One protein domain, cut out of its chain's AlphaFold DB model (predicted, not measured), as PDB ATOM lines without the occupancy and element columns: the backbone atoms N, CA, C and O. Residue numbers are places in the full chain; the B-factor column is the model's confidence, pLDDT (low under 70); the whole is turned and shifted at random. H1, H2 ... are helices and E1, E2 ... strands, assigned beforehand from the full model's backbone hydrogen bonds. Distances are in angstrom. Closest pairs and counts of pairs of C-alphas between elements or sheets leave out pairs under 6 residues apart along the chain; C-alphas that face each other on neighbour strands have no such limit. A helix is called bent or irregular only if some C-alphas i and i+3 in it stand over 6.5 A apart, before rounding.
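Overview. This is residues 637 to 834 of the 848 residues of the protein "DUF262 domain-containing protein" of Congregibacter litoralis KT71 (UniProt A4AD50). A short two-stranded ribbon, E1 with E2, lies near the middle; H1 packs on it, while a long kinked helix, H7, runs past one side, folded back beside H6 as a helical hairpin. H3 packs across H7 towards one end and H1 towards the other, with H2 off by itself among long loops. The printed part has 198 residues, in order H1 H2 E1 H3 E2 H4 H5 H6 H7; the sheet is antiparallel, and the class is mostly helix, though under half of the residues are in named elements. It is compact and rounded, radius of gyration of the C-alphas 16.2 A, spanning 49 by 46 by 34 A.

Arrangement. E1, residues 706 to 710, and E2, 739 to 743, are antiparallel neighbours at 141 degrees, with N 707 and O 742 2.7 A apart, within hydrogen-bond range. H1, residues 647 to 656, comes closest to E2 at the C-alphas of Tyr 651 and Trp 741, 6.1 A. H7, residues 802 to 832, is the hub. Its residues 824 to 828 alone touch H1, closest C-alphas Ile 653 and Gln 827, 6.8 A, at a steep tilt of 63 degrees. Its residues 806 to 813 alone touch H3, residues 714 to 721, closest C-alphas Val 720 and Leu 810, 5.5 A. H6, residues 786 to 798, touches H7 in a hairpin, a shallow tilt of 22 degrees, opposite ways, closest C-alphas Ile 796 and Trp 802, 5.7 A. H5, residues 765 to 770, only just touches H1, with 3 pairs of C-alphas within 8 A, closest Glu 654 and Ala 770, 5.5 A. H2, residues 664 to 673, touches no helix. H4, residues 744 to 747, follows E2 by a tight link. Every O i to N i+4 pair is within hydrogen-bond range in H2, H3, H5 and H6; H1 has 5 of 6, H7 25 of 27, and H4 is too short for one.

Along the chain. H1 begins at C-alpha 647 (100.758, 89.993, 120.802) and H7 ends at C-alpha 832 (107.432, 79.305, 133.410). H7 is 41.9 A long, H6 18.4 A. H7 is irregular, C-alphas 804 and 807 being 8.1 A apart, with a kink of 45 degrees near residue 809.

Size, cuts and confidence. The C-alphas farthest apart, Gly 698 and Asp 804, are 51.2 A apart. The printed part has no cut. The links H2 to E1, H3 to E2, H4 to H5 and H5 to H6 are long. Mean pLDDT of the printed part is 85.6; 27 residues are under 70, among them 683 to 688, 694 to 704 and 748 to 753.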
ATOM      1  N   ASN A 637     106.962  82.970 116.382       91.56
ATOM      2  CA  ASN A 637     107.601  82.887 115.059       91.56
ATOM      3  C   ASN A 637     106.617  83.091 113.904       91.56
ATOM      4  O   ASN A 637     106.955  83.710 112.890       91.56
ATOM      5  N   SER A 638     105.385  82.611 114.062       89.56
ATOM      6  CA  SER A 638     104.311  82.787 113.079       89.56
ATOM      7  C   SER A 638     103.517  84.090 113.263       89.56
ATOM      8  O   SER A 638     102.762  84.487 112.370       89.56
ATOM      9  N   ALA A 639     103.729  84.812 114.369       91.31
ATOM     10  CA  ALA A 639     103.042  86.060 114.674       91.31
ATOM     11  C   ALA A 639     103.447  87.186 113.709       91.31
ATOM     12  O   ALA A 639     104.473  87.862 113.858       91.31
ATOM     13  N   ARG A 640     102.590  87.391 112.705       89.56
ATOM     14  CA  ARG A 640     102.735  88.398 111.643       89.56
ATOM     15  C   ARG A 640     101.560  89.380 111.587       89.56
ATOM     16  O   ARG A 640     101.340  90.003 110.558       89.56
ATOM     17  N   SER A 641     100.750  89.498 112.639       86.31
ATOM     18  CA  SER A 641      99.576  90.387 112.679       86.31
ATOM     19  C   SER A 641      99.387  90.991 114.066       86.31
ATOM     20  O   SER A 641      99.581  90.308 115.068       86.31
ATOM     21  N   LEU A 642      98.902  92.237 114.136       82.31
ATOM     22  CA  LEU A 642      98.518  92.874 115.404       82.31
ATOM     23  C   LEU A 642      97.362  92.158 116.116       82.31
ATOM     24  O   LEU A 642      97.148  92.379 117.309       82.31
ATOM     25  N   GLN A 643      96.602  91.331 115.396       81.62
ATOM     26  CA  GLN A 643      95.504  90.532 115.949       81.62
ATOM     27  C   GLN A 643      95.949  89.133 116.388       81.62
ATOM     28  O   GLN A 643      95.128  88.361 116.875       81.62
ATOM     29  N   HIS A 644      97.229  88.791 116.211       85.25
ATOM     30  CA  HIS A 644      97.736  87.488 116.615       85.25
ATOM     31  C   HIS A 644      97.652  87.331 118.146       85.25
ATOM     32  O   HIS A 644      98.053  88.261 118.855       85.25
ATOM     33  N   PRO A 645      97.188  86.182 118.681       80.94
ATOM     34  CA  PRO A 645      97.052  85.975 120.128       80.94
ATOM     35  C   PRO A 645      98.350  86.235 120.904       80.94
ATOM     36  O   PRO A 645      98.324  86.821 121.985       80.94
ATOM     37  N   ALA A 646      99.495  85.893 120.305       87.88
ATOM     38  CA  ALA A 646     100.812  86.109 120.898       87.88
ATOM     39  C   ALA A 646     101.144  87.582 121.223       87.88
ATOM     40  O   ALA A 646     101.941  87.847 122.118       87.88
ATOM     41  N   VAL A 647     100.512  88.557 120.557       88.56
ATOM     42  CA  VAL A 647     100.758  89.993 120.802       88.56
ATOM     43  C   VAL A 647     100.344  90.413 122.217       88.56
ATOM     44  O   VAL A 647     100.942  91.329 122.786       88.56
ATOM     45  N   GLY A 648      99.356  89.736 122.813       89.00
ATOM     46  CA  GLY A 648      98.982  89.958 124.212       89.00
ATOM     47  C   GLY A 648     100.113  89.603 125.183       89.00
ATOM     48  O   GLY A 648     100.301  90.296 126.180       89.00
ATOM     49  N   TRP A 649     100.918  88.584 124.864       92.06
ATOM     50  CA  TRP A 649     102.055  88.182 125.695       92.06
ATOM     51  C   TRP A 649     103.188  89.204 125.693       92.06
ATOM     52  O   TRP A 649     103.863  89.341 126.707       92.06
ATOM     53  N   VAL A 650     103.355  89.984 124.618       93.00
ATOM     54  CA  VAL A 650     104.312  91.107 124.602       93.00
ATOM     55  C   VAL A 650     103.965  92.109 125.701       93.00
ATOM     56  O   VAL A 650     104.833  92.480 126.481       93.00
ATOM     57  N   TYR A 651     102.686  92.483 125.821       90.25
ATOM     58  CA  TYR A 651     102.222  93.371 126.890       90.25
ATOM     59  C   TYR A 651     102.481  92.776 128.276       90.25
ATOM     60  O   TYR A 651     103.009  93.454 129.153       90.25
ATOM     61  N   ALA A 652     102.119  91.506 128.465       91.62
ATOM     62  CA  ALA A 652     102.278  90.810 129.734       91.62
ATOM     63  C   ALA A 652     103.754  90.743 130.176       91.62
ATOM     64  O   ALA A 652     104.067  91.054 131.327       91.62
ATOM     65  N   ILE A 653     104.659  90.408 129.250       94.19
ATOM     66  CA  ILE A 653     106.109  90.351 129.484       94.19
ATOM     67  C   ILE A 653     106.668  91.746 129.791       94.19
ATOM     68  O   ILE A 653     107.346  91.917 130.803       94.19
ATOM     69  N   GLU A 654     106.346  92.755 128.976       93.06
ATOM     70  CA  GLU A 654     106.802  94.137 129.191       93.06
ATOM     71  C   GLU A 654     106.318  94.675 130.549       93.06
ATOM     72  O   GLU A 654     107.084  95.275 131.307       93.06
ATOM     73  N   ARG A 655     105.061  94.398 130.923       89.44
ATOM     74  CA  ARG A 655     104.498  94.792 132.222       89.44
ATOM     75  C   ARG A 655     105.169  94.068 133.387       89.44
ATOM     76  O   ARG A 655     105.448  94.707 134.401       89.44
ATOM     77  N   ARG A 656     105.463  92.771 133.251       90.94
ATOM     78  CA  ARG A 656     106.237  92.008 134.247       90.94
ATOM     79  C   ARG A 656     107.636  92.602 134.433       90.94
ATOM     80  O   ARG A 656     108.098  92.716 135.565       90.94
ATOM     81  N   GLY A 657     108.249  93.072 133.346       92.19
ATOM     82  CA  GLY A 657     109.495  93.847 133.349       92.19
ATOM     83  C   GLY A 657     109.365  95.281 133.880       92.19
ATOM     84  O   GLY A 657     110.363  95.989 133.947       92.19
ATOM     85  N   ARG A 658     108.165  95.718 134.291       91.25
ATOM     86  CA  ARG A 658     107.847  97.079 134.765       91.25
ATOM     87  C   ARG A 658     108.048  98.162 133.698       91.25
ATOM     88  O   ARG A 658     108.439  99.281 134.028       91.25
ATOM     89  N   ALA A 659     107.745  97.851 132.437       90.31
ATOM     90  CA  ALA A 659     107.787  98.824 131.351       90.31
ATOM     91  C   ALA A 659     106.948 100.080 131.666       90.31
ATOM     92  O   ALA A 659     105.836 100.024 132.208       90.31
ATOM     93  N   ARG A 660     107.503 101.230 131.289       89.19
ATOM     94  CA  ARG A 660     106.923 102.569 131.431       89.19
ATOM     95  C   ARG A 660     106.844 103.258 130.075       89.19
ATOM     96  O   ARG A 660     107.309 102.737 129.057       89.19
ATOM     97  N   GLU A 661     106.227 104.424 130.041       87.88
ATOM     98  CA  GLU A 661     106.400 105.346 128.916       87.88
ATOM     99  C   GLU A 661     107.878 105.698 128.715       87.88
ATOM    100  O   GLU A 661     108.636 105.752 129.683       87.88
ATOM    101  N   PHE A 662     108.287 105.935 127.468       90.06
ATOM    102  CA  PHE A 662     109.616 106.486 127.187       90.06
ATOM    103  C   PHE A 662     109.730 107.920 127.714       90.06
ATOM    104  O   PHE A 662     108.713 108.608 127.852       90.06
ATOM    105  N   SER A 663     110.953 108.394 127.952       89.69
ATOM    106  CA  SER A 663     111.211 109.742 128.458       89.69
ATOM    107  C   SER A 663     110.565 110.809 127.577       89.69
ATOM    108  O   SER A 663     110.920 110.978 126.407       89.69
ATOM    109  N   TRP A 664     109.633 111.581 128.142       87.00
ATOM    110  CA  TRP A 664     108.954 112.656 127.409       87.00
ATOM    111  C   TRP A 664     109.927 113.741 126.964       87.00
ATOM    112  O   TRP A 664     109.730 114.362 125.913       87.00
ATOM    113  N   HIS A 665     110.967 113.965 127.765       88.31
ATOM    114  CA  HIS A 665     112.039 114.892 127.448       88.31
ATOM    115  C   HIS A 665     112.814 114.419 126.218       88.31
ATOM    116  O   HIS A 665     112.825 115.145 125.225       88.31
ATOM    117  N   ALA A 666     113.320 113.181 126.228       90.19
ATOM    118  CA  ALA A 666     114.054 112.617 125.097       90.19
ATOM    119  C   ALA A 666     113.200 112.563 123.819       90.19
ATOM    120  O   ALA A 666     113.664 112.942 122.744       90.19
ATOM    121  N   GLN A 667     111.919 112.176 123.922       90.06
ATOM    122  CA  GLN A 667     111.023 112.196 122.760       90.06
ATOM    123  C   GLN A 667     110.822 113.617 122.206       90.06
ATOM    124  O   GLN A 667     110.781 113.795 120.990       90.06
ATOM    125  N   SER A 668     110.685 114.628 123.073       88.81
ATOM    126  CA  SER A 668     110.484 116.021 122.643       88.81
ATOM    127  C   SER A 668     111.753 116.617 122.028       88.81
ATOM    128  O   SER A 668     111.675 117.329 121.027       88.81
ATOM    129  N   GLU A 669     112.921 116.336 122.608       90.75
ATOM    130  CA  GLU A 669     114.208 116.783 122.071       90.75
ATOM    131  C   GLU A 669     114.505 116.127 120.728       90.75
ATOM    132  O   GLU A 669     114.810 116.835 119.768       90.75
ATOM    133  N   GLY A 670     114.313 114.810 120.621       89.44
ATOM    134  CA  GLY A 670     114.455 114.101 119.354       89.44
ATOM    135  C   GLY A 670     113.510 114.640 118.282       89.44
ATOM    136  O   GLY A 670     113.924 114.791 117.136       89.44
ATOM    137  N   TYR A 671     112.283 115.031 118.642       89.50
ATOM    138  CA  TYR A 671     111.345 115.681 117.720       89.50
ATOM    139  C   TYR A 671     111.855 117.013 117.180       89.50
ATOM    140  O   TYR A 671     111.759 117.272 115.978       89.50
ATOM    141  N   ILE A 672     112.429 117.845 118.047       90.69
ATOM    142  CA  ILE A 672     112.996 119.138 117.654       90.69
ATOM    143  C   ILE A 672     114.253 118.933 116.796       90.69
ATOM    144  O   ILE A 672     114.373 119.540 115.735       90.69
ATOM    145  N   GLN A 673     115.166 118.059 117.225       92.75
ATOM    146  CA  GLN A 673     116.456 117.833 116.565       92.75
ATOM    147  C   GLN A 673     116.314 117.150 115.199       92.75
ATOM    148  O   GLN A 673     117.047 117.471 114.269       92.75
ATOM    149  N   SER A 674     115.348 116.241 115.053       88.38
ATOM    150  CA  SER A 674     115.121 115.476 113.817       88.38
ATOM    151  C   SER A 674     114.138 116.131 112.844       88.38
ATOM    152  O   SER A 674     113.715 115.492 111.883       88.38
ATOM    153  N   SER A 675     113.725 117.381 113.090       88.38
ATOM    154  CA  SER A 675     112.700 118.059 112.282       88.38
ATOM    155  C   SER A 675     111.418 117.219 112.121       88.38
ATOM    156  O   SER A 675     110.893 117.075 111.019       88.38
ATOM    157  N   ALA A 676     110.908 116.678 113.236       85.44
ATOM    158  CA  ALA A 676     109.694 115.854 113.347       85.44
ATOM    159  C   ALA A 676     109.756 114.401 112.821       85.44
ATOM    160  O   ALA A 676     108.711 113.739 112.784       85.44
ATOM    161  N   ALA A 677     110.936 113.884 112.454       85.25
ATOM    162  CA  ALA A 677     111.099 112.497 111.992       85.25
ATOM    163  C   ALA A 677     111.130 111.458 113.138       85.25
ATOM    164  O   ALA A 677     110.647 110.331 112.983       85.25
ATOM    165  N   CYS A 678     111.659 111.847 114.297       89.12
ATOM    166  CA  CYS A 678     111.775 111.032 115.507       89.12
ATOM    167  C   CYS A 678     111.004 111.675 116.664       89.12
ATOM    168  O   CYS A 678     110.868 112.890 116.721       89.12
ATOM    169  N   GLY A 679     110.546 110.884 117.626       87.00
ATOM    170  CA  GLY A 679     109.935 111.381 118.853       87.00
ATOM    171  C   GLY A 679     108.508 111.903 118.702       87.00
ATOM    172  O   GLY A 679     107.819 111.674 117.703       87.00
ATOM    173  N   VAL A 680     108.044 112.610 119.734       83.19
ATOM    174  CA  VAL A 680     106.677 113.143 119.818       83.19
ATOM    175  C   VAL A 680     106.703 114.664 119.975       83.19
ATOM    176  O   VAL A 680     107.604 115.188 120.634       83.19
ATOM    177  N   PRO A 681     105.728 115.395 119.401       83.19
ATOM    178  CA  PRO A 681     105.658 116.840 119.550       83.19
ATOM    179  C   PRO A 681     105.603 117.248 121.031       83.19
ATOM    180  O   PRO A 681     104.961 116.551 121.825       83.19
ATOM    181  N   PRO A 682     106.193 118.394 121.417       76.56
ATOM    182  CA  PRO A 682     106.138 118.867 122.795       76.56
ATOM    183  C   PRO A 682     104.681 119.075 123.243       76.56
ATOM    184  O   PRO A 682     103.991 119.966 122.749       76.56
ATOM    185  N   ALA A 683     104.202 118.267 124.191       65.19
ATOM    186  CA  ALA A 683     102.828 118.362 124.688       65.19
ATOM    187  C   ALA A 683     102.569 119.683 125.442       65.19
ATOM    188  O   ALA A 683     103.459 120.200 126.130       65.19
ATOM    189  N   THR A 684     101.341 120.212 125.380       60.66
ATOM    190  CA  THR A 684     100.883 121.315 126.249       60.66
ATOM    191  C   THR A 684     100.945 120.882 127.718       60.66
ATOM    192  O   THR A 684     100.607 119.749 128.031       60.66
ATOM    193  N   ALA A 685     101.400 121.768 128.605       55.28
ATOM    194  CA  ALA A 685     102.002 121.502 129.922       55.28
ATOM    195  C   ALA A 685     101.237 120.648 130.975       55.28
ATOM    196  O   ALA A 685     101.742 120.498 132.086       55.28
ATOM    197  N   SER A 686     100.071 120.066 130.690       52.72
ATOM    198  CA  SER A 686      99.367 119.195 131.640       52.72
ATOM    199  C   SER A 686      99.874 117.744 131.567       52.72
ATOM    200  O   SER A 686      99.443 116.968 130.717       52.72
ATOM    201  N   ASP A 687     100.769 117.414 132.506       57.19
ATOM    202  CA  ASP A 687     101.299 116.089 132.891       57.19
ATOM    203  C   ASP A 687     102.283 115.392 131.919       57.19
ATOM    204  O   ASP A 687     101.945 114.443 131.214       57.19
ATOM    205  N   ARG A 688     103.558 115.823 131.965       65.12
ATOM    206  CA  ARG A 688     104.727 115.212 131.283       65.12
ATOM    207  C   ARG A 688     105.513 114.192 132.136       65.12
ATOM    208  O   ARG A 688     106.653 113.894 131.808       65.12
ATOM    209  N   ARG A 689     104.969 113.699 133.257       74.88
ATOM    210  CA  ARG A 689     105.646 112.664 134.070       74.88
ATOM    211  C   ARG A 689     105.503 111.303 133.409       74.88
ATOM    212  O   ARG A 689     104.371 110.932 133.106       74.88
ATOM    213  N   GLU A 690     106.598 110.570 133.232       80.44
ATOM    214  CA  GLU A 690     106.574 109.177 132.784       80.44
ATOM    215  C   GLU A 690     105.859 108.313 133.821       80.44
ATOM    216  O   GLU A 690     106.139 108.394 135.022       80.44
ATOM    217  N   GLU A 691     104.941 107.464 133.368       81.38
ATOM    218  CA  GLU A 691     104.267 106.520 134.256       81.38
ATOM    219  C   GLU A 691     104.447 105.078 133.807       81.38
ATOM    220  O   GLU A 691     104.606 104.773 132.623       81.38
ATOM    221  N   LEU A 692     104.415 104.176 134.794       77.75
ATOM    222  CA  LEU A 692     104.273 102.749 134.542       77.75
ATOM    223  C   LEU A 692     103.027 102.524 133.692       77.75
ATOM    224  O   LEU A 692     101.985 103.140 133.936       77.75
ATOM    225  N   LEU A 693     103.113 101.594 132.745       70.06
ATOM    226  CA  LEU A 693     101.915 101.102 132.082       70.06
ATOM    227  C   LEU A 693     101.058 100.398 133.141       70.06
ATOM    228  O   LEU A 693     101.402  99.321 133.633       70.06
ATOM    229  N   LYS A 694      99.966 101.042 133.552       65.62
ATOM    230  CA  LYS A 694      99.047 100.507 134.562       65.62
ATOM    231  C   LYS A 694      97.892  99.773 133.891       65.62
ATOM    232  O   LYS A 694      97.499 100.103 132.773       65.62
ATOM    233  N   SER A 695      97.329  98.804 134.609       58.31
ATOM    234  CA  SER A 695      95.951  98.387 134.354       58.31
ATOM    235  C   SER A 695      95.016  99.560 134.628       58.31
ATOM    236  O   SER A 695      95.324 100.416 135.464       58.31
ATOM    237  N   TRP A 696      93.877  99.607 133.942       52.88
ATOM    238  CA  TRP A 696      92.872 100.636 134.221       52.88
ATOM    239  C   TRP A 696      92.494 100.661 135.710       52.88
ATOM    240  O   TRP A 696      92.270  99.603 136.294       52.88
ATOM    241  N   SER A 697      92.402 101.849 136.315       53.03
ATOM    242  CA  SER A 697      92.063 102.007 137.739       53.03
ATOM    243  C   SER A 697      90.990 103.068 138.013       53.03
ATOM    244  O   SER A 697      91.031 103.709 139.056       53.03
ATOM    245  N   GLY A 698      90.060 103.302 137.081       52.28
ATOM    246  CA  GLY A 698      88.875 104.154 137.298       52.28
ATOM    247  C   GLY A 698      89.124 105.668 137.403       52.28
ATOM    248  O   GLY A 698      88.203 106.452 137.205       52.28
ATOM    249  N   ASP A 699      90.357 106.109 137.665       49.38
ATOM    250  CA  ASP A 699      90.709 107.529 137.777       49.38
ATOM    251  C   ASP A 699      91.172 108.127 136.435       49.38
ATOM    252  O   ASP A 699      92.081 107.587 135.808       49.38
ATOM    253  N   LEU A 700      90.547 109.257 136.054       45.62
ATOM    254  CA  LEU A 700      90.843 110.382 135.121       45.62
ATOM    255  C   LEU A 700      91.968 110.345 134.053       45.62
ATOM    256  O   LEU A 700      92.139 111.327 133.328       45.62
ATOM    257  N   ARG A 701      92.727 109.270 133.861       56.50
ATOM    258  CA  ARG A 701      93.841 109.190 132.909       56.50
ATOM    259  C   ARG A 701      93.582 108.151 131.830       56.50
ATOM    260  O   ARG A 701      94.405 107.276 131.577       56.50
ATOM    261  N   ALA A 702      92.486 108.333 131.092       58.97
ATOM    262  CA  ALA A 702      92.261 107.661 129.806       58.97
ATOM    263  C   ALA A 702      93.439 107.824 128.815       58.97
ATOM    264  O   ALA A 702      93.551 107.078 127.844       58.97
ATOM    265  N   SER A 703      94.317 108.795 129.073       65.06
ATOM    266  CA  SER A 703      95.594 109.041 128.408       65.06
ATOM    267  C   SER A 703      96.667 107.972 128.663       65.06
ATOM    268  O   SER A 703      97.460 107.715 127.765       65.06
ATOM    269  N   LEU A 704      96.705 107.330 129.836       68.25
ATOM    270  CA  LEU A 704      97.700 106.296 130.180       68.25
ATOM    271  C   LEU A 704      97.377 104.912 129.612       68.25
ATOM    272  O   LEU A 704      98.133 103.962 129.802       68.25
ATOM    273  N   TYR A 705      96.248 104.800 128.924       71.50
ATOM    274  CA  TYR A 705      95.754 103.553 128.376       71.50
ATOM    275  C   TYR A 705      96.752 102.943 127.372       71.50
ATOM    276  O   TYR A 705      97.092 103.635 126.415       71.50
ATOM    277  N   PRO A 706      97.235 101.700 127.558       77.50
ATOM    278  CA  PRO A 706      98.194 101.084 126.643       77.50
ATOM    279  C   PRO A 706      97.604 100.848 125.247       77.50
ATOM    280  O   PRO A 706      96.463 100.428 125.111       77.50
ATOM    281  N   GLU A 707      98.396 101.044 124.204       81.75
ATOM    282  CA  GLU A 707      98.050 100.835 122.804       81.75
ATOM    283  C   GLU A 707      99.205 100.130 122.086       81.75
ATOM    284  O   GLU A 707     100.383 100.371 122.366       81.75
ATOM    285  N   LYS A 708      98.853  99.234 121.156       87.25
ATOM    286  CA  LYS A 708      99.824  98.510 120.327       87.25
ATOM    287  C   LYS A 708     100.548  99.501 119.423       87.25
ATOM    288  O   LYS A 708      99.895 100.290 118.742       87.25
ATOM    289  N   GLN A 709     101.867  99.389 119.364       86.44
ATOM    290  CA  GLN A 709     102.715 100.266 118.571       86.44
ATOM    291  C   GLN A 709     103.767  99.471 117.799       86.44
ATOM    292  O   GLN A 709     104.364  98.541 118.341       86.44
ATOM    293  N   HIS A 710     104.022  99.866 116.548       91.19
ATOM    294  CA  HIS A 710     105.227  99.455 115.830       91.19
ATOM    295  C   HIS A 710     106.408 100.327 116.248       91.19
ATOM    296  O   HIS A 710     106.302 101.554 116.248       91.19
ATOM    297  N   ILE A 711     107.532  99.702 116.574       91.44
ATOM    298  CA  ILE A 711     108.743 100.417 116.988       91.44
ATOM    299  C   ILE A 711     109.502 100.961 115.782       91.44
ATOM    300  O   ILE A 711     109.800 102.150 115.731       91.44
ATOM    301  N   VAL A 712     109.746 100.111 114.784       93.75
ATOM    302  CA  VAL A 712     110.066 100.556 113.428       93.75
ATOM    303  C   VAL A 712     108.740 100.947 112.779       93.75
ATOM    304  O   VAL A 712     107.888 100.061 112.617       93.75
ATOM    305  N   PRO A 713     108.539 102.223 112.401       92.44
ATOM    306  CA  PRO A 713     107.279 102.707 111.846       92.44
ATOM    307  C   PRO A 713     106.721 101.785 110.765       92.44
ATOM    308  O   PRO A 713     107.463 101.327 109.896       92.44
ATOM    309  N   PHE A 714     105.413 101.518 110.781       90.69
ATOM    310  CA  PHE A 714     104.814 100.555 109.850       90.69
ATOM    311  C   PHE A 714     105.099 100.909 108.385       90.69
ATOM    312  O   PHE A 714     105.421 100.024 107.591       90.69
ATOM    313  N   ALA A 715     105.021 102.198 108.029       90.31
ATOM    314  CA  ALA A 715     105.348 102.666 106.684       90.31
ATOM    315  C   ALA A 715     106.798 102.333 106.281       90.31
ATOM    316  O   ALA A 715     107.027 101.872 105.163       90.31
ATOM    317  N   VAL A 716     107.752 102.492 107.203       92.31
ATOM    318  CA  VAL A 716     109.173 102.169 107.004       92.31
ATOM    319  C   VAL A 716     109.370 100.657 106.908       92.31
ATOM    320  O   VAL A 716     109.922 100.170 105.926       92.31
ATOM    321  N   ALA A 717     108.854  99.888 107.869       93.88
ATOM    322  CA  ALA A 717     108.957  98.428 107.866       93.88
ATOM    323  C   ALA A 717     108.348  97.810 106.594       93.88
ATOM    324  O   ALA A 717     108.835  96.803 106.080       93.88
ATOM    325  N   ARG A 718     107.288  98.413 106.047       92.69
ATOM    326  CA  ARG A 718     106.693  98.010 104.766       92.69
ATOM    327  C   ARG A 718     107.618  98.284 103.579       92.69
ATOM    328  O   ARG A 718     107.699  97.448 102.682       92.69
ATOM    329  N   GLN A 719     108.305  99.427 103.571       92.62
ATOM    330  CA  GLN A 719     109.288  99.766 102.538       92.62
ATOM    331  C   GLN A 719     110.487  98.810 102.564       92.62
ATOM    332  O   GLN A 719     110.863  98.293 101.515       92.62
ATOM    333  N   VAL A 720     111.012  98.509 103.755       93.25
ATOM    334  CA  VAL A 720     112.139  97.581 103.947       93.25
ATOM    335  C   VAL A 720     111.803  96.178 103.433       93.25
ATOM    336  O   VAL A 720     112.548  95.604 102.645       93.25
ATOM    337  N   VAL A 721     110.641  95.640 103.820       91.94
ATOM    338  CA  VAL A 721     110.214  94.271 103.467       91.94
ATOM    339  C   VAL A 721     109.807  94.129 101.991       91.94
ATOM    340  O   VAL A 721     109.784  93.018 101.461       91.94
ATOM    341  N   GLY A 722     109.453  95.226 101.312       83.94
ATOM    342  CA  GLY A 722     109.100  95.212  99.888       83.94
ATOM    343  C   GLY A 722     107.792  94.478  99.549       83.94
ATOM    344  O   GLY A 722     107.584  94.100  98.398       83.94
ATOM    345  N   LYS A 723     106.897  94.254 100.526       73.31
ATOM    346  CA  LYS A 723     105.614  93.546 100.336       73.31
ATOM    347  C   LYS A 723     104.401  94.428 100.650       73.31
ATOM    348  O   LYS A 723     104.449  95.316 101.502       73.31
ATOM    349  N   GLY A 724     103.290  94.173  99.954       64.62
ATOM    350  CA  GLY A 724     101.982  94.761 100.266       64.62
ATOM    351  C   GLY A 724     101.447  94.294 101.626       64.62
ATOM    352  O   GLY A 724     101.830  93.241 102.128       64.62
ATOM    353  N   GLY A 725     100.572  95.091 102.243       68.25
ATOM    354  CA  GLY A 725      99.918  94.743 103.505       68.25
ATOM    355  C   GLY A 725      99.370  95.961 104.242       68.25
ATOM    356  O   GLY A 725      99.841  97.087 104.055       68.25
ATOM    357  N   SER A 726      98.371  95.733 105.089       80.88
ATOM    358  CA  SER A 726      97.879  96.704 106.065       80.88
ATOM    359  C   SER A 726      98.329  96.313 107.477       80.88
ATOM    360  O   SER A 726      98.795  95.197 107.728       80.88
ATOM    361  N   ARG A 727      98.127  97.215 108.440       74.06
ATOM    362  CA  ARG A 727      98.336  96.933 109.869       74.06
ATOM    363  C   ARG A 727      97.414  95.813 110.392       74.06
ATOM    364  O   ARG A 727      97.673  95.236 111.438       74.06
ATOM    365  N   SER A 728      96.338  95.472 109.679       69.19
ATOM    366  CA  SER A 728      95.393  94.422 110.086       69.19
ATOM    367  C   SER A 728      95.657  93.050 109.457       69.19
ATOM    368  O   SER A 728      95.106  92.057 109.931       69.19
ATOM    369  N   THR A 729      96.495  92.962 108.421       77.88
ATOM    370  CA  THR A 729      96.786  91.712 107.700       77.88
ATOM    371  C   THR A 729      98.100  91.073 108.140       77.88
ATOM    372  O   THR A 729      99.007  91.762 108.609       77.88
ATOM    373  N   ALA A 730      98.228  89.761 107.938       84.44
ATOM    374  CA  ALA A 730      99.485  89.058 108.160       84.44
ATOM    375  C   ALA A 730     100.589  89.592 107.219       84.44
ATOM    376  O   ALA A 730     100.430  89.546 106.003       84.44
ATOM    377  N   SER A 731     101.685  90.123 107.764       90.25
ATOM    378  CA  SER A 731     102.839  90.642 107.012       90.25
ATOM    379  C   SER A 731     104.113  90.609 107.862       90.25
ATOM    380  O   SER A 731     104.056  90.742 109.083       90.25
ATOM    381  N   ALA A 732     105.282  90.485 107.227       91.50
ATOM    382  CA  ALA A 732     106.567  90.574 107.926       91.50
ATOM    383  C   ALA A 732     106.805  91.954 108.567       91.50
ATOM    384  O   ALA A 732     107.448  92.022 109.605       91.50
ATOM    385  N   SER A 733     106.191  93.030 108.058       91.50
ATOM    386  CA  SER A 733     106.225  94.356 108.706       91.50
ATOM    387  C   SER A 733     105.487  94.394 110.057       91.50
ATOM    388  O   SER A 733     105.699  95.290 110.874       91.50
ATOM    389  N   ASN A 734     104.608  93.415 110.286       92.12
ATOM    390  CA  ASN A 734     103.850  93.193 111.517       92.12
ATOM    391  C   ASN A 734     104.440  92.031 112.340       92.12
ATOM    392  O   ASN A 734     103.721  91.426 113.139       92.12
ATOM    393  N   ALA A 735     105.712  91.672 112.121       94.69
ATOM    394  CA  ALA A 735     106.402  90.691 112.949       94.69
ATOM    395  C   ALA A 735     106.361  91.118 114.422       94.69
ATOM    396  O   ALA A 735     106.571  92.289 114.737       94.69
ATOM    397  N   ILE A 736     106.103  90.169 115.323       94.75
ATOM    398  CA  ILE A 736     105.914  90.463 116.751       94.75
ATOM    399  C   ILE A 736     107.112  91.169 117.398       94.75
ATOM    400  O   ILE A 736     106.913  92.018 118.261       94.75
ATOM    401  N   GLY A 737     108.337  90.902 116.930       95.62
ATOM    402  CA  GLY A 737     109.542  91.606 117.375       95.62
ATOM    403  C   GLY A 737     109.503  93.115 117.104       95.62
ATOM    404  O   GLY A 737     110.098  93.888 117.846       95.62
ATOM    405  N   ASN A 738     108.727  93.569 116.116       95.62
ATOM    406  CA  ASN A 738     108.520  94.988 115.828       95.62
ATOM    407  C   ASN A 738     107.394  95.635 116.657       95.62
ATOM    408  O   ASN A 738     107.113  96.821 116.494       95.62
ATOM    409  N   LEU A 739     106.706  94.881 117.516       93.38
ATOM    410  CA  LEU A 739     105.561  95.375 118.277       93.38
ATOM    411  C   LEU A 739     105.938  95.670 119.732       93.38
ATOM    412  O   LEU A 739     106.791  95.012 120.326       93.38
ATOM    413  N   THR A 740     105.284  96.664 120.318       92.31
ATOM    414  CA  THR A 740     105.373  97.011 121.742       92.31
ATOM    415  C   THR A 740     104.060  97.644 122.204       92.31
ATOM    416  O   THR A 740     103.154  97.859 121.390       92.31
ATOM    417  N   TRP A 741     103.958  97.984 123.489       88.69
ATOM    418  CA  TRP A 741     102.825  98.736 124.031       88.69
ATOM    419  C   TRP A 741     103.239 100.085 124.627       88.69
ATOM    420  O   TRP A 741     104.120 100.146 125.485       88.69
ATOM    421  N   LEU A 742     102.582 101.171 124.213       86.19
ATOM    422  CA  LEU A 742     102.789 102.533 124.734       86.19
ATOM    423  C   LEU A 742     101.479 103.134 125.218       86.19
ATOM    424  O   LEU A 742     100.418 102.711 124.789       86.19
ATOM    425  N   SER A 743     101.522 104.133 126.093       82.62
ATOM    426  CA  SER A 743     100.294 104.827 126.478       82.62
ATOM    427  C   SER A 743      99.685 105.597 125.300       82.62
ATOM    428  O   SER A 743     100.398 106.116 124.439       82.62
ATOM    429  N   ARG A 744      98.362 105.772 125.303       78.38
ATOM    430  CA  ARG A 744      97.616 106.556 124.313       78.38
ATOM    431  C   ARG A 744      98.144 107.983 124.181       78.38
ATOM    432  O   ARG A 744      98.192 108.510 123.071       78.38
ATOM    433  N   ARG A 745      98.558 108.621 125.284       78.88
ATOM    434  CA  ARG A 745      99.144 109.971 125.225       78.88
ATOM    435  C   ARG A 745     100.478 109.991 124.494       78.88
ATOM    436  O   ARG A 745     100.682 110.885 123.682       78.88
ATOM    437  N   GLN A 746     101.351 109.013 124.731       79.31
ATOM    438  CA  GLN A 746     102.626 108.917 124.020       79.31
ATOM    439  C   GLN A 746     102.448 108.396 122.586       79.31
ATOM    440  O   GLN A 746     103.269 108.684 121.722       79.31
ATOM    441  N   ASN A 747     101.338 107.706 122.314       76.25
ATOM    442  CA  ASN A 747     100.955 107.243 120.984       76.25
ATOM    443  C   ASN A 747     100.288 108.334 120.110       76.25
ATOM    444  O   ASN A 747     100.136 108.155 118.904       76.25
ATOM    445  N   GLY A 748      99.917 109.487 120.689       61.53
ATOM    446  CA  GLY A 748      99.631 110.721 119.943       61.53
ATOM    447  C   GLY A 748      98.284 110.826 119.211       61.53
ATOM    448  O   GLY A 748      98.185 111.648 118.309       61.53
ATOM    449  N   LEU A 749      97.254 110.064 119.608       51.12
ATOM    450  CA  LEU A 749      95.887 110.105 119.043       51.12
ATOM    451  C   LEU A 749      95.817 109.959 117.511       51.12
ATOM    452  O   LEU A 749      95.243 110.796 116.829       51.12
ATOM    453  N   ASP A 750      96.376 108.863 116.999       48.56
ATOM    454  CA  ASP A 750      95.892 108.171 115.789       48.56
ATOM    455  C   ASP A 750      96.514 106.770 115.700       48.56
ATOM    456  O   ASP A 750      96.901 106.325 114.624       48.56
ATOM    457  N   ALA A 751      96.657 106.121 116.871       46.09
ATOM    458  CA  ALA A 751      97.227 104.795 117.105       46.09
ATOM    459  C   ALA A 751      98.161 104.343 115.979       46.09
ATOM    460  O   ALA A 751      97.668 103.800 114.985       46.09
ATOM    461  N   LEU A 752      99.479 104.510 116.183       57.09
ATOM    462  CA  LEU A 752     100.567 104.223 115.233       57.09
ATOM    463  C   LEU A 752     101.027 105.442 114.428       57.09
ATOM    464  O   LEU A 752     100.860 105.517 113.206       57.09
ATOM    465  N   SER A 753     101.682 106.374 115.125       66.75
ATOM    466  CA  SER A 753     102.495 107.392 114.458       66.75
ATOM    467  C   SER A 753     103.544 106.714 113.566       66.75
ATOM    468  O   SER A 753     104.161 105.730 113.982       66.75
ATOM    469  N   ASP A 754     103.762 107.230 112.354       79.00
ATOM    470  CA  ASP A 754     104.834 106.757 111.464       79.00
ATOM    471  C   ASP A 754     106.195 107.416 111.801       79.00
ATOM    472  O   ASP A 754     107.043 107.608 110.932       79.00
ATOM    473  N   ARG A 755     106.405 107.783 113.073       86.50
ATOM    474  CA  ARG A 755     107.646 108.385 113.578       86.50
ATOM    475  C   ARG A 755     108.456 107.361 114.353       86.50
ATOM    476  O   ARG A 755     107.897 106.527 115.064       86.50
ATOM    477  N   TRP A 756     109.774 107.463 114.253       91.19
ATOM    478  CA  TRP A 756     110.683 106.642 115.047       91.19
ATOM    479  C   TRP A 756     110.623 107.054 116.518       91.19
ATOM    480  O   TRP A 756     110.702 108.241 116.829       91.19
ATOM    481  N   ALA A 757     110.528 106.096 117.436       90.19
ATOM    482  CA  ALA A 757     110.648 106.392 118.861       90.19
ATOM    483  C   ALA A 757     112.107 106.723 119.221       90.19
ATOM    484  O   ALA A 757     113.049 106.118 118.698       90.19
ATOM    485  N   VAL A 758     112.315 107.684 120.121       91.19
ATOM    486  CA  VAL A 758     113.650 107.944 120.681       91.19
ATOM    487  C   VAL A 758     113.945 106.883 121.742       91.19
ATOM    488  O   VAL A 758     113.125 106.671 122.630       91.19
ATOM    489  N   MET A 759     115.085 106.205 121.645       92.12
ATOM    490  CA  MET A 759     115.492 105.149 122.575       92.12
ATOM    491  C   MET A 759     116.726 105.610 123.354       92.12
ATOM    492  O   MET A 759     117.850 105.246 123.030       92.12
ATOM    493  N   ASP A 760     116.522 106.479 124.342       92.25
ATOM    494  CA  ASP A 760     117.615 107.099 125.093       92.25
ATOM    495  C   ASP A 760     118.241 106.102 126.081       92.25
ATOM    496  O   ASP A 760     117.631 105.729 127.086       92.25
ATOM    497  N   ARG A 761     119.465 105.645 125.794       94.00
ATOM    498  CA  ARG A 761     120.136 104.622 126.610       94.00
ATOM    499  C   ARG A 761     120.394 105.085 128.045       94.00
ATOM    500  O   ARG A 761     120.348 104.254 128.948       94.00
ATOM    501  N   GLU A 762     120.662 106.369 128.269       92.06
ATOM    502  CA  GLU A 762     121.000 106.896 129.596       92.06
ATOM    503  C   GLU A 762     119.743 107.108 130.448       92.06
ATOM    504  O   GLU A 762     119.697 106.716 131.616       92.06
ATOM    505  N   THR A 763     118.701 107.676 129.848       89.44
ATOM    506  CA  THR A 763     117.474 108.093 130.538       89.44
ATOM    507  C   THR A 763     116.448 106.955 130.644       89.44
ATOM    508  O   THR A 763     115.695 106.878 131.621       89.44
ATOM    509  N   ASP A 764     116.421 106.033 129.673       91.62
ATOM    510  CA  ASP A 764     115.436 104.947 129.572       91.62
ATOM    511  C   ASP A 764     116.018 103.536 129.775       91.62
ATOM    512  O   ASP A 764     115.314 102.562 129.515       91.62
ATOM    513  N   ALA A 765     117.243 103.378 130.295       94.62
ATOM    514  CA  ALA A 765     117.924 102.077 130.441       94.62
ATOM    515  C   ALA A 765     117.028 100.937 130.979       94.62
ATOM    516  O   ALA A 765     116.905  99.882 130.354       94.62
ATOM    517  N   GLU A 766     116.350 101.160 132.110       93.94
ATOM    518  CA  GLU A 766     115.444 100.174 132.724       93.94
ATOM    519  C   GLU A 766     114.250  99.834 131.820       93.94
ATOM    520  O   GLU A 766     113.839  98.680 131.718       93.94
ATOM    521  N   ASN A 767     113.693 100.838 131.139       93.69
ATOM    522  CA  ASN A 767     112.544 100.669 130.254       93.69
ATOM    523  C   ASN A 767     112.941  99.950 128.955       93.69
ATOM    524  O   ASN A 767     112.215  99.084 128.465       93.69
ATOM    525  N   LEU A 768     114.125 100.262 128.424       95.56
ATOM    526  CA  LEU A 768     114.723  99.584 127.278       95.56
ATOM    527  C   LEU A 768     115.020  98.116 127.602       95.56
ATOM    528  O   LEU A 768     114.735  97.241 126.784       95.56
ATOM    529  N   GLN A 769     115.503  97.825 128.814       96.25
ATOM    530  CA  GLN A 769     115.675  96.456 129.301       96.25
ATOM    531  C   GLN A 769     114.332  95.719 129.409       96.25
ATOM    532  O   GLN A 769     114.208  94.604 128.898       96.25
ATOM    533  N   ALA A 770     113.315  96.351 130.006       94.75
ATOM    534  CA  ALA A 770     111.972  95.786 130.163       94.75
ATOM    535  C   ALA A 770     111.278  95.461 128.828       94.75
ATOM    536  O   ALA A 770     110.364  94.641 128.794       94.75
ATOM    537  N   ARG A 771     111.713  96.098 127.733       94.94
ATOM    538  CA  ARG A 771     111.194  95.910 126.369       94.94
ATOM    539  C   ARG A 771     112.129  95.098 125.463       94.94
ATOM    540  O   ARG A 771     111.796  94.869 124.299       94.94
ATOM    541  N   GLY A 772     113.279  94.658 125.972       96.38
ATOM    542  CA  GLY A 772     114.223  93.814 125.238       96.38
ATOM    543  C   GLY A 772     115.144  94.538 124.262       96.38
ATOM    544  O   GLY A 772     115.764  93.881 123.433       96.38
ATOM    545  N   PHE A 773     115.260  95.865 124.338       96.69
ATOM    546  CA  PHE A 773     116.174  96.629 123.478       96.69
ATOM    547  C   PHE A 773     117.640  96.497 123.898       96.69
ATOM    548  O   PHE A 773     118.526  96.648 123.074       96.69
ATOM    549  N   LEU A 774     117.905  96.156 125.160       96.38
ATOM    550  CA  LEU A 774     119.262  95.873 125.646       96.38
ATOM    551  C   LEU A 774     119.597  94.370 125.621       96.38
ATOM    552  O   LEU A 774     120.566  93.933 126.241       96.38
ATOM    553  N   ALA A 775     118.767  93.552 124.964       95.31
ATOM    554  CA  ALA A 775     119.052  92.134 124.787       95.31
ATOM    555  C   ALA A 775     120.182  91.948 123.766       95.31
ATOM    556  O   ALA A 775     120.272  92.699 122.796       95.31
ATOM    557  N   LYS A 776     121.024  90.930 123.967       94.56
ATOM    558  CA  LYS A 776     122.065  90.579 122.993       94.56
ATOM    559  C   LYS A 776     121.434  90.145 121.673       94.56
ATOM    560  O   LYS A 776     120.391  89.489 121.667       94.56
ATOM    561  N   THR A 777     122.095  90.489 120.579       92.00
ATOM    562  CA  THR A 777     121.715  90.034 119.241       92.00
ATOM    563  C   THR A 777     121.983  88.539 119.067       92.00
ATOM    564  O   THR A 777     122.791  87.935 119.781       92.00
ATOM    565  N   VAL A 778     121.272  87.917 118.126       82.69
ATOM    566  CA  VAL A 778     121.517  86.521 117.728       82.69
ATOM    567  C   VAL A 778     122.900  86.410 117.063       82.69
ATOM    568  O   VAL A 778     123.340  87.345 116.390       82.69
ATOM    569  N   GLU A 779     123.594  85.280 117.252       74.38
ATOM    570  CA  GLU A 779     124.923  85.036 116.672       74.38
ATOM    571  C   GLU A 779     124.964  85.351 115.165       74.38
ATOM    572  O   GLU A 779     124.143  84.860 114.392       74.38
ATOM    573  N   GLY A 780     125.940  86.170 114.752       64.81
ATOM    574  CA  GLY A 780     126.134  86.595 113.359       64.81
ATOM    575  C   GLY A 780     125.838  88.075 113.078       64.81
ATOM    576  O   GLY A 780     126.189  88.555 112.004       64.81
ATOM    577  N   SER A 781     125.253  88.808 114.030       70.38
ATOM    578  CA  SER A 781     125.099  90.269 113.958       70.38
ATOM    579  C   SER A 781     126.410  91.002 114.287       70.38
ATOM    580  O   SER A 781     127.143  90.593 115.186       70.38
ATOM    581  N   SER A 782     126.696  92.106 113.584       71.50
ATOM    582  CA  SER A 782     127.800  93.026 113.917       71.50
ATOM    583  C   SER A 782     127.522  93.863 115.166       71.50
ATOM    584  O   SER A 782     128.462  94.265 115.849       71.50
ATOM    585  N   SER A 783     126.245  94.117 115.454       82.06
ATOM    586  CA  SER A 783     125.783  94.944 116.569       82.06
ATOM    587  C   SER A 783     125.658  94.114 117.852       82.06
ATOM    588  O   SER A 783     125.268  92.940 117.806       82.06
ATOM    589  N   SER A 784     125.996  94.713 118.992       85.31
ATOM    590  CA  SER A 784     126.123  94.062 120.299       85.31
ATOM    591  C   SER A 784     124.777  93.814 120.993       85.31
ATOM    592  O   SER A 784     124.617  92.809 121.698       85.31
ATOM    593  N   ASP A 785     123.790  94.681 120.748       94.25
ATOM    594  CA  ASP A 785     122.428  94.570 121.269       94.25
ATOM    595  C   ASP A 785     121.350  95.026 120.263       94.25
ATOM    596  O   ASP A 785     121.630  95.517 119.167       94.25
ATOM    597  N   VAL A 786     120.085  94.779 120.612       96.38
ATOM    598  CA  VAL A 786     118.920  95.096 119.768       96.38
ATOM    599  C   VAL A 786     118.778  96.598 119.498       96.38
ATOM    600  O   VAL A 786     118.260  96.981 118.447       96.38
ATOM    601  N   LEU A 787     119.196  97.448 120.437       96.50
ATOM    602  CA  LEU A 787     119.121  98.897 120.297       96.50
ATOM    603  C   LEU A 787     120.066  99.383 119.199       96.50
ATOM    604  O   LEU A 787     119.636 100.167 118.359       96.50
ATOM    605  N   GLU A 788     121.291  98.864 119.144       96.44
ATOM    606  CA  GLU A 788     122.219  99.186 118.053       96.44
ATOM    607  C   GLU A 788     121.638  98.788 116.682       96.44
ATOM    608  O   GLU A 788     121.634  99.604 115.768       96.44
ATOM    609  N   LEU A 789     121.012  97.606 116.549       96.31
ATOM    610  CA  LEU A 789     120.322  97.215 115.301       96.31
ATOM    611  C   LEU A 789     119.203  98.191 114.903       96.31
ATOM    612  O   LEU A 789     118.980  98.450 113.718       96.31
ATOM    613  N   TYR A 790     118.465  98.705 115.889       96.25
ATOM    614  CA  TYR A 790     117.418  99.702 115.672       96.25
ATOM    615  C   TYR A 790     118.000 101.049 115.217       96.25
ATOM    616  O   TYR A 790     117.440 101.685 114.320       96.25
ATOM    617  N   GLU A 791     119.115 101.476 115.811       95.38
ATOM    618  CA  GLU A 791     119.817 102.713 115.457       95.38
ATOM    619  C   GLU A 791     120.444 102.632 114.061       95.38
ATOM    620  O   GLU A 791     120.197 103.533 113.256       95.38
ATOM    621  N   ASP A 792     121.129 101.527 113.745       95.69
ATOM    622  CA  ASP A 792     121.715 101.241 112.429       95.69
ATOM    623  C   ASP A 792     120.629 101.252 111.338       95.69
ATOM    624  O   ASP A 792     120.763 101.897 110.293       95.69
ATOM    625  N   LEU A 793     119.492 100.586 111.592       95.88
ATOM    626  CA  LEU A 793     118.370 100.568 110.651       95.88
ATOM    627  C   LEU A 793     117.786 101.972 110.445       95.88
ATOM    628  O   LEU A 793     117.464 102.350 109.316       95.88
ATOM    629  N   ARG A 794     117.634 102.752 111.522       95.00
ATOM    630  CA  ARG A 794     117.140 104.132 111.442       95.00
ATOM    631  C   ARG A 794     118.089 105.014 110.634       95.00
ATOM    632  O   ARG A 794     117.608 105.822 109.840       95.00
ATOM    633  N   GLU A 795     119.400 104.872 110.823       94.62
ATOM    634  CA  GLU A 795     120.415 105.624 110.079       94.62
ATOM    635  C   GLU A 795     120.343 105.313 108.582       94.62
ATOM    636  O   GLU A 795     120.179 106.237 107.779       94.62
ATOM    637  N   ILE A 796     120.333 104.027 108.208       94.81
ATOM    638  CA  ILE A 796     120.204 103.614 106.802       94.81
ATOM    639  C   ILE A 796     118.920 104.168 106.185       94.81
ATOM    640  O   ILE A 796     118.961 104.717 105.087       94.81
ATOM    641  N   MET A 797     117.786 104.075 106.887       93.69
ATOM    642  CA  MET A 797     116.494 104.550 106.377       93.69
ATOM    643  C   MET A 797     116.373 106.078 106.312       93.69
ATOM    644  O   MET A 797     115.478 106.584 105.634       93.69
ATOM    645  N   SER A 798     117.246 106.812 107.004       90.00
ATOM    646  CA  SER A 798     117.282 108.279 106.966       90.00
ATOM    647  C   SER A 798     118.141 108.820 105.818       90.00
ATOM    648  O   SER A 798     118.043 110.002 105.492       90.00
ATOM    649  N   ALA A 799     118.965 107.978 105.183       90.56
ATOM    650  CA  ALA A 799     119.783 108.366 104.039       90.56
ATOM    651  C   ALA A 799     118.945 108.495 102.752       90.56
ATOM    652  O   ALA A 799     118.096 107.655 102.454       90.56
ATOM    653  N   GLU A 800     119.230 109.505 101.921       87.06
ATOM    654  CA  GLU A 800     118.556 109.671 100.619       87.06
ATOM    655  C   GLU A 800     118.772 108.464  99.684       87.06
ATOM    656  O   GLU A 800     117.906 108.140  98.870       87.06
ATOM    657  N   SER A 801     119.897 107.761  99.841       87.06
ATOM    658  CA  SER A 801     120.282 106.570  99.077       87.06
ATOM    659  C   SER A 801     119.834 105.245  99.703       87.06
ATOM    660  O   SER A 801     120.303 104.192  99.279       87.06
ATOM    661  N   TRP A 802     118.927 105.236 100.692       89.44
ATOM    662  CA  TRP A 802     118.554 104.000 101.406       89.44
ATOM    663  C   TRP A 802     118.100 102.863 100.478       89.44
ATOM    664  O   TRP A 802     118.301 101.691 100.788       89.44
ATOM    665  N   ARG A 803     117.516 103.196  99.316       89.62
ATOM    666  CA  ARG A 803     117.082 102.214  98.310       89.62
ATOM    667  C   ARG A 803     118.241 101.386  97.753       89.62
ATOM    668  O   ARG A 803     118.031 100.219  97.444       89.62
ATOM    669  N   ASP A 804     119.438 101.962  97.672       91.62
ATOM    670  CA  ASP A 804     120.645 101.252  97.243       91.62
ATOM    671  C   ASP A 804     121.113 100.246  98.313       91.62
ATOM    672  O   ASP A 804     121.745  99.244  97.990       91.62
ATOM    673  N   ASN A 805     120.710 100.466  99.571       92.31
ATOM    674  CA  ASN A 805     121.025  99.640 100.739       92.31
ATOM    675  C   ASN A 805     119.817  98.810 101.222       92.31
ATOM    676  O   ASN A 805     119.754  98.409 102.385       92.31
ATOM    677  N   GLN A 806     118.825  98.549 100.360       92.69
ATOM    678  CA  GLN A 806     117.589  97.864 100.766       92.69
ATOM    679  C   GLN A 806     117.849  96.458 101.340       92.69
ATOM    680  O   GLN A 806     117.176  96.046 102.284       92.69
ATOM    681  N   THR A 807     118.823  95.727 100.790       94.25
ATOM    682  CA  THR A 807     119.211  94.396 101.285       94.25
ATOM    683  C   THR A 807     119.761  94.467 102.708       94.25
ATOM    684  O   THR A 807     119.376  93.654 103.549       94.25
ATOM    685  N   ASP A 808     120.594  95.466 102.997       94.06
ATOM    686  CA  ASP A 808     121.179  95.667 104.324       94.06
ATOM    687  C   ASP A 808     120.103  96.095 105.327       94.06
ATOM    688  O   ASP A 808     120.009  95.530 106.415       94.06
ATOM    689  N   ALA A 809     119.202  97.002 104.926       95.12
ATOM    690  CA  ALA A 809     118.046  97.390 105.735       95.12
ATOM    691  C   ALA A 809     117.136  96.189 106.057       95.12
ATOM    692  O   ALA A 809     116.660  96.050 107.184       95.12
ATOM    693  N   LEU A 810     116.910  95.288 105.092       95.62
ATOM    694  CA  LEU A 810     116.144  94.058 105.311       95.62
ATOM    695  C   LEU A 810     116.859  93.101 106.273       95.62
ATOM    696  O   LEU A 810     116.201  92.498 107.128       95.62
ATOM    697  N   GLY A 811     118.184  92.981 106.154       94.75
ATOM    698  CA  GLY A 811     119.023  92.205 107.066       94.75
ATOM    699  C   GLY A 811     118.935  92.721 108.502       94.75
ATOM    700  O   GLY A 811     118.594  91.953 109.403       94.75
ATOM    701  N   LEU A 812     119.131  94.028 108.703       95.69
ATOM    702  CA  LEU A 812     119.021  94.683 110.012       95.69
ATOM    703  C   LEU A 812     117.616  94.558 110.602       95.69
ATOM    704  O   LEU A 812     117.467  94.210 111.771       95.69
ATOM    705  N   TYR A 813     116.569  94.781 109.800       96.31
ATOM    706  CA  TYR A 813     115.186  94.651 110.265       96.31
ATOM    707  C   TYR A 813     114.845  93.220 110.698       96.31
ATOM    708  O   TYR A 813     114.176  93.027 111.719       96.31
ATOM    709  N   SER A 814     115.315  92.220 109.946       95.38
ATOM    710  CA  SER A 814     115.117  90.808 110.293       95.38
ATOM    711  C   SER A 814     115.866  90.459 111.579       95.38
ATOM    712  O   SER A 814     115.249  89.960 112.516       95.38
ATOM    713  N   ALA A 815     117.145  90.840 111.683       95.44
ATOM    714  CA  ALA A 815     117.952  90.633 112.885       95.44
ATOM    715  C   ALA A 815     117.351  91.321 114.125       95.44
ATOM    716  O   ALA A 815     117.339  90.737 115.211       95.44
ATOM    717  N   PHE A 816     116.807  92.534 113.967       96.56
ATOM    718  CA  PHE A 816     116.105  93.270 115.020       96.56
ATOM    719  C   PHE A 816     114.868  92.504 115.505       96.56
ATOM    720  O   PHE A 816     114.694  92.288 116.709       96.56
ATOM    721  N   CYS A 817     114.018  92.060 114.571       96.31
ATOM    722  CA  CYS A 817     112.805  91.317 114.901       96.31
ATOM    723  C   CYS A 817     113.123  89.973 115.565       96.31
ATOM    724  O   CYS A 817     112.496  89.638 116.573       96.31
ATOM    725  N   ASP A 818     114.095  89.235 115.030       95.69
ATOM    726  CA  ASP A 818     114.484  87.916 115.529       95.69
ATOM    727  C   ASP A 818     115.119  88.023 116.919       95.69
ATOM    728  O   ASP A 818     114.733  87.295 117.831       95.69
ATOM    729  N   SER A 819     116.006  88.996 117.142       96.69
ATOM    730  CA  SER A 819     116.628  89.209 118.457       96.69
ATOM    731  C   SER A 819     115.595  89.571 119.535       96.69
ATOM    732  O   SER A 819     115.639  89.023 120.641       96.69
ATOM    733  N   ARG A 820     114.594  90.415 119.222       96.44
ATOM    734  CA  ARG A 820     113.474  90.667 120.155       96.44
ATOM    735  C   ARG A 820     112.603  89.434 120.373       96.44
ATOM    736  O   ARG A 820     112.114  89.231 121.482       96.44
ATOM    737  N   LEU A 821     112.420  88.603 119.353       96.00
ATOM    738  CA  LEU A 821     111.681  87.349 119.463       96.00
ATOM    739  C   LEU A 821     112.394  86.359 120.402       96.00
ATOM    740  O   LEU A 821     111.748  85.783 121.280       96.00
ATOM    741  N   PHE A 822     113.719  86.217 120.297       96.38
ATOM    742  CA  PHE A 822     114.523  85.431 121.243       96.38
ATOM    743  C   PHE A 822     114.449  85.982 122.668       96.38
ATOM    744  O   PHE A 822     114.315  85.207 123.619       96.38
ATOM    745  N   TRP A 823     114.472  87.308 122.833       97.25
ATOM    746  CA  TRP A 823     114.258  87.926 124.142       97.25
ATOM    747  C   TRP A 823     112.880  87.576 124.721       97.25
ATOM    748  O   TRP A 823     112.815  87.126 125.864       97.25
ATOM    749  N   LEU A 824     111.794  87.695 123.944       97.50
ATOM    750  CA  LEU A 824     110.441  87.311 124.381       97.50
ATOM    751  C   LEU A 824     110.389  85.845 124.832       97.50
ATOM    752  O   LEU A 824     109.820  85.542 125.880       97.50
ATOM    753  N   HIS A 825     111.006  84.944 124.065       97.25
ATOM    754  CA  HIS A 825     111.102  83.528 124.416       97.25
ATOM    755  C   HIS A 825     111.858  83.304 125.728       97.25
ATOM    756  O   HIS A 825     111.367  82.596 126.603       97.25
ATOM    757  N   SER A 826     113.008  83.959 125.908       97.31
ATOM    758  CA  SER A 826     113.793  83.878 127.145       97.31
ATOM    759  C   SER A 826     113.025  84.418 128.358       97.31
ATOM    760  O   SER A 826     113.050  83.802 129.424       97.31
ATOM    761  N   GLN A 827     112.287  85.524 128.205       97.69
ATOM    762  CA  GLN A 827     111.436  86.054 129.275       97.69
ATOM    763  C   GLN A 827     110.297  85.096 129.637       97.69
ATOM    764  O   GLN A 827     109.981  84.941 130.818       97.69
ATOM    765  N   MET A 828     109.694  84.443 128.639       97.31
ATOM    766  CA  MET A 828     108.654  83.439 128.860       97.31
ATOM    767  C   MET A 828     109.205  82.190 129.551       97.31
ATOM    768  O   MET A 828     108.605  81.706 130.507       97.31
ATOM    769  N   GLN A 829     110.375  81.709 129.126       97.19
ATOM    770  CA  GLN A 829     111.065  80.598 129.777       97.19
ATOM    771  C   GLN A 829     111.311  80.901 131.257       97.19
ATOM    772  O   GLN A 829     110.843  80.163 132.122       97.19
ATOM    773  N   GLY A 830     111.929  82.048 131.559       96.75
ATOM    774  CA  GLY A 830     112.148  82.472 132.942       96.75
ATOM    775  C   GLY A 830     110.846  82.690 133.722       96.75
ATOM    776  O   GLY A 830     110.843  82.615 134.948       96.75
ATOM    777  N   TRP A 831     109.720  82.954 133.050       95.94
ATOM    778  CA  TRP A 831     108.399  82.979 133.683       95.94
ATOM    779  C   TRP A 831     107.927  81.601 134.099       95.94
ATOM    780  O   TRP A 831     107.597  81.409 135.263       95.94
ATOM    781  N   LEU A 832     107.909  80.659 133.164       95.25
ATOM    782  CA  LEU A 832     107.432  79.305 133.410       95.25
ATOM    783  C   LEU A 832     108.309  78.579 134.439       95.25
ATOM    784  O   LEU A 832     107.790  77.846 135.274       95.25
ATOM    785  N   GLU A 833     109.619  78.829 134.419       93.62
ATOM    786  CA  GLU A 833     110.592  78.258 135.361       93.62
ATOM    787  C   GLU A 833     110.606  78.954 136.732       93.62
ATOM    788  O   GLU A 833     111.238  78.456 137.664       93.62
ATOM    789  N   SER A 834     109.923  80.096 136.888       93.06
ATOM    790  CA  SER A 834     109.798  80.733 138.202       93.06
ATOM    791  C   SER A 834     109.007  79.805 139.134       93.06
ATOM    792  O   SER A 834     107.882  79.434 138.791       93.06
TER     793      SER A 834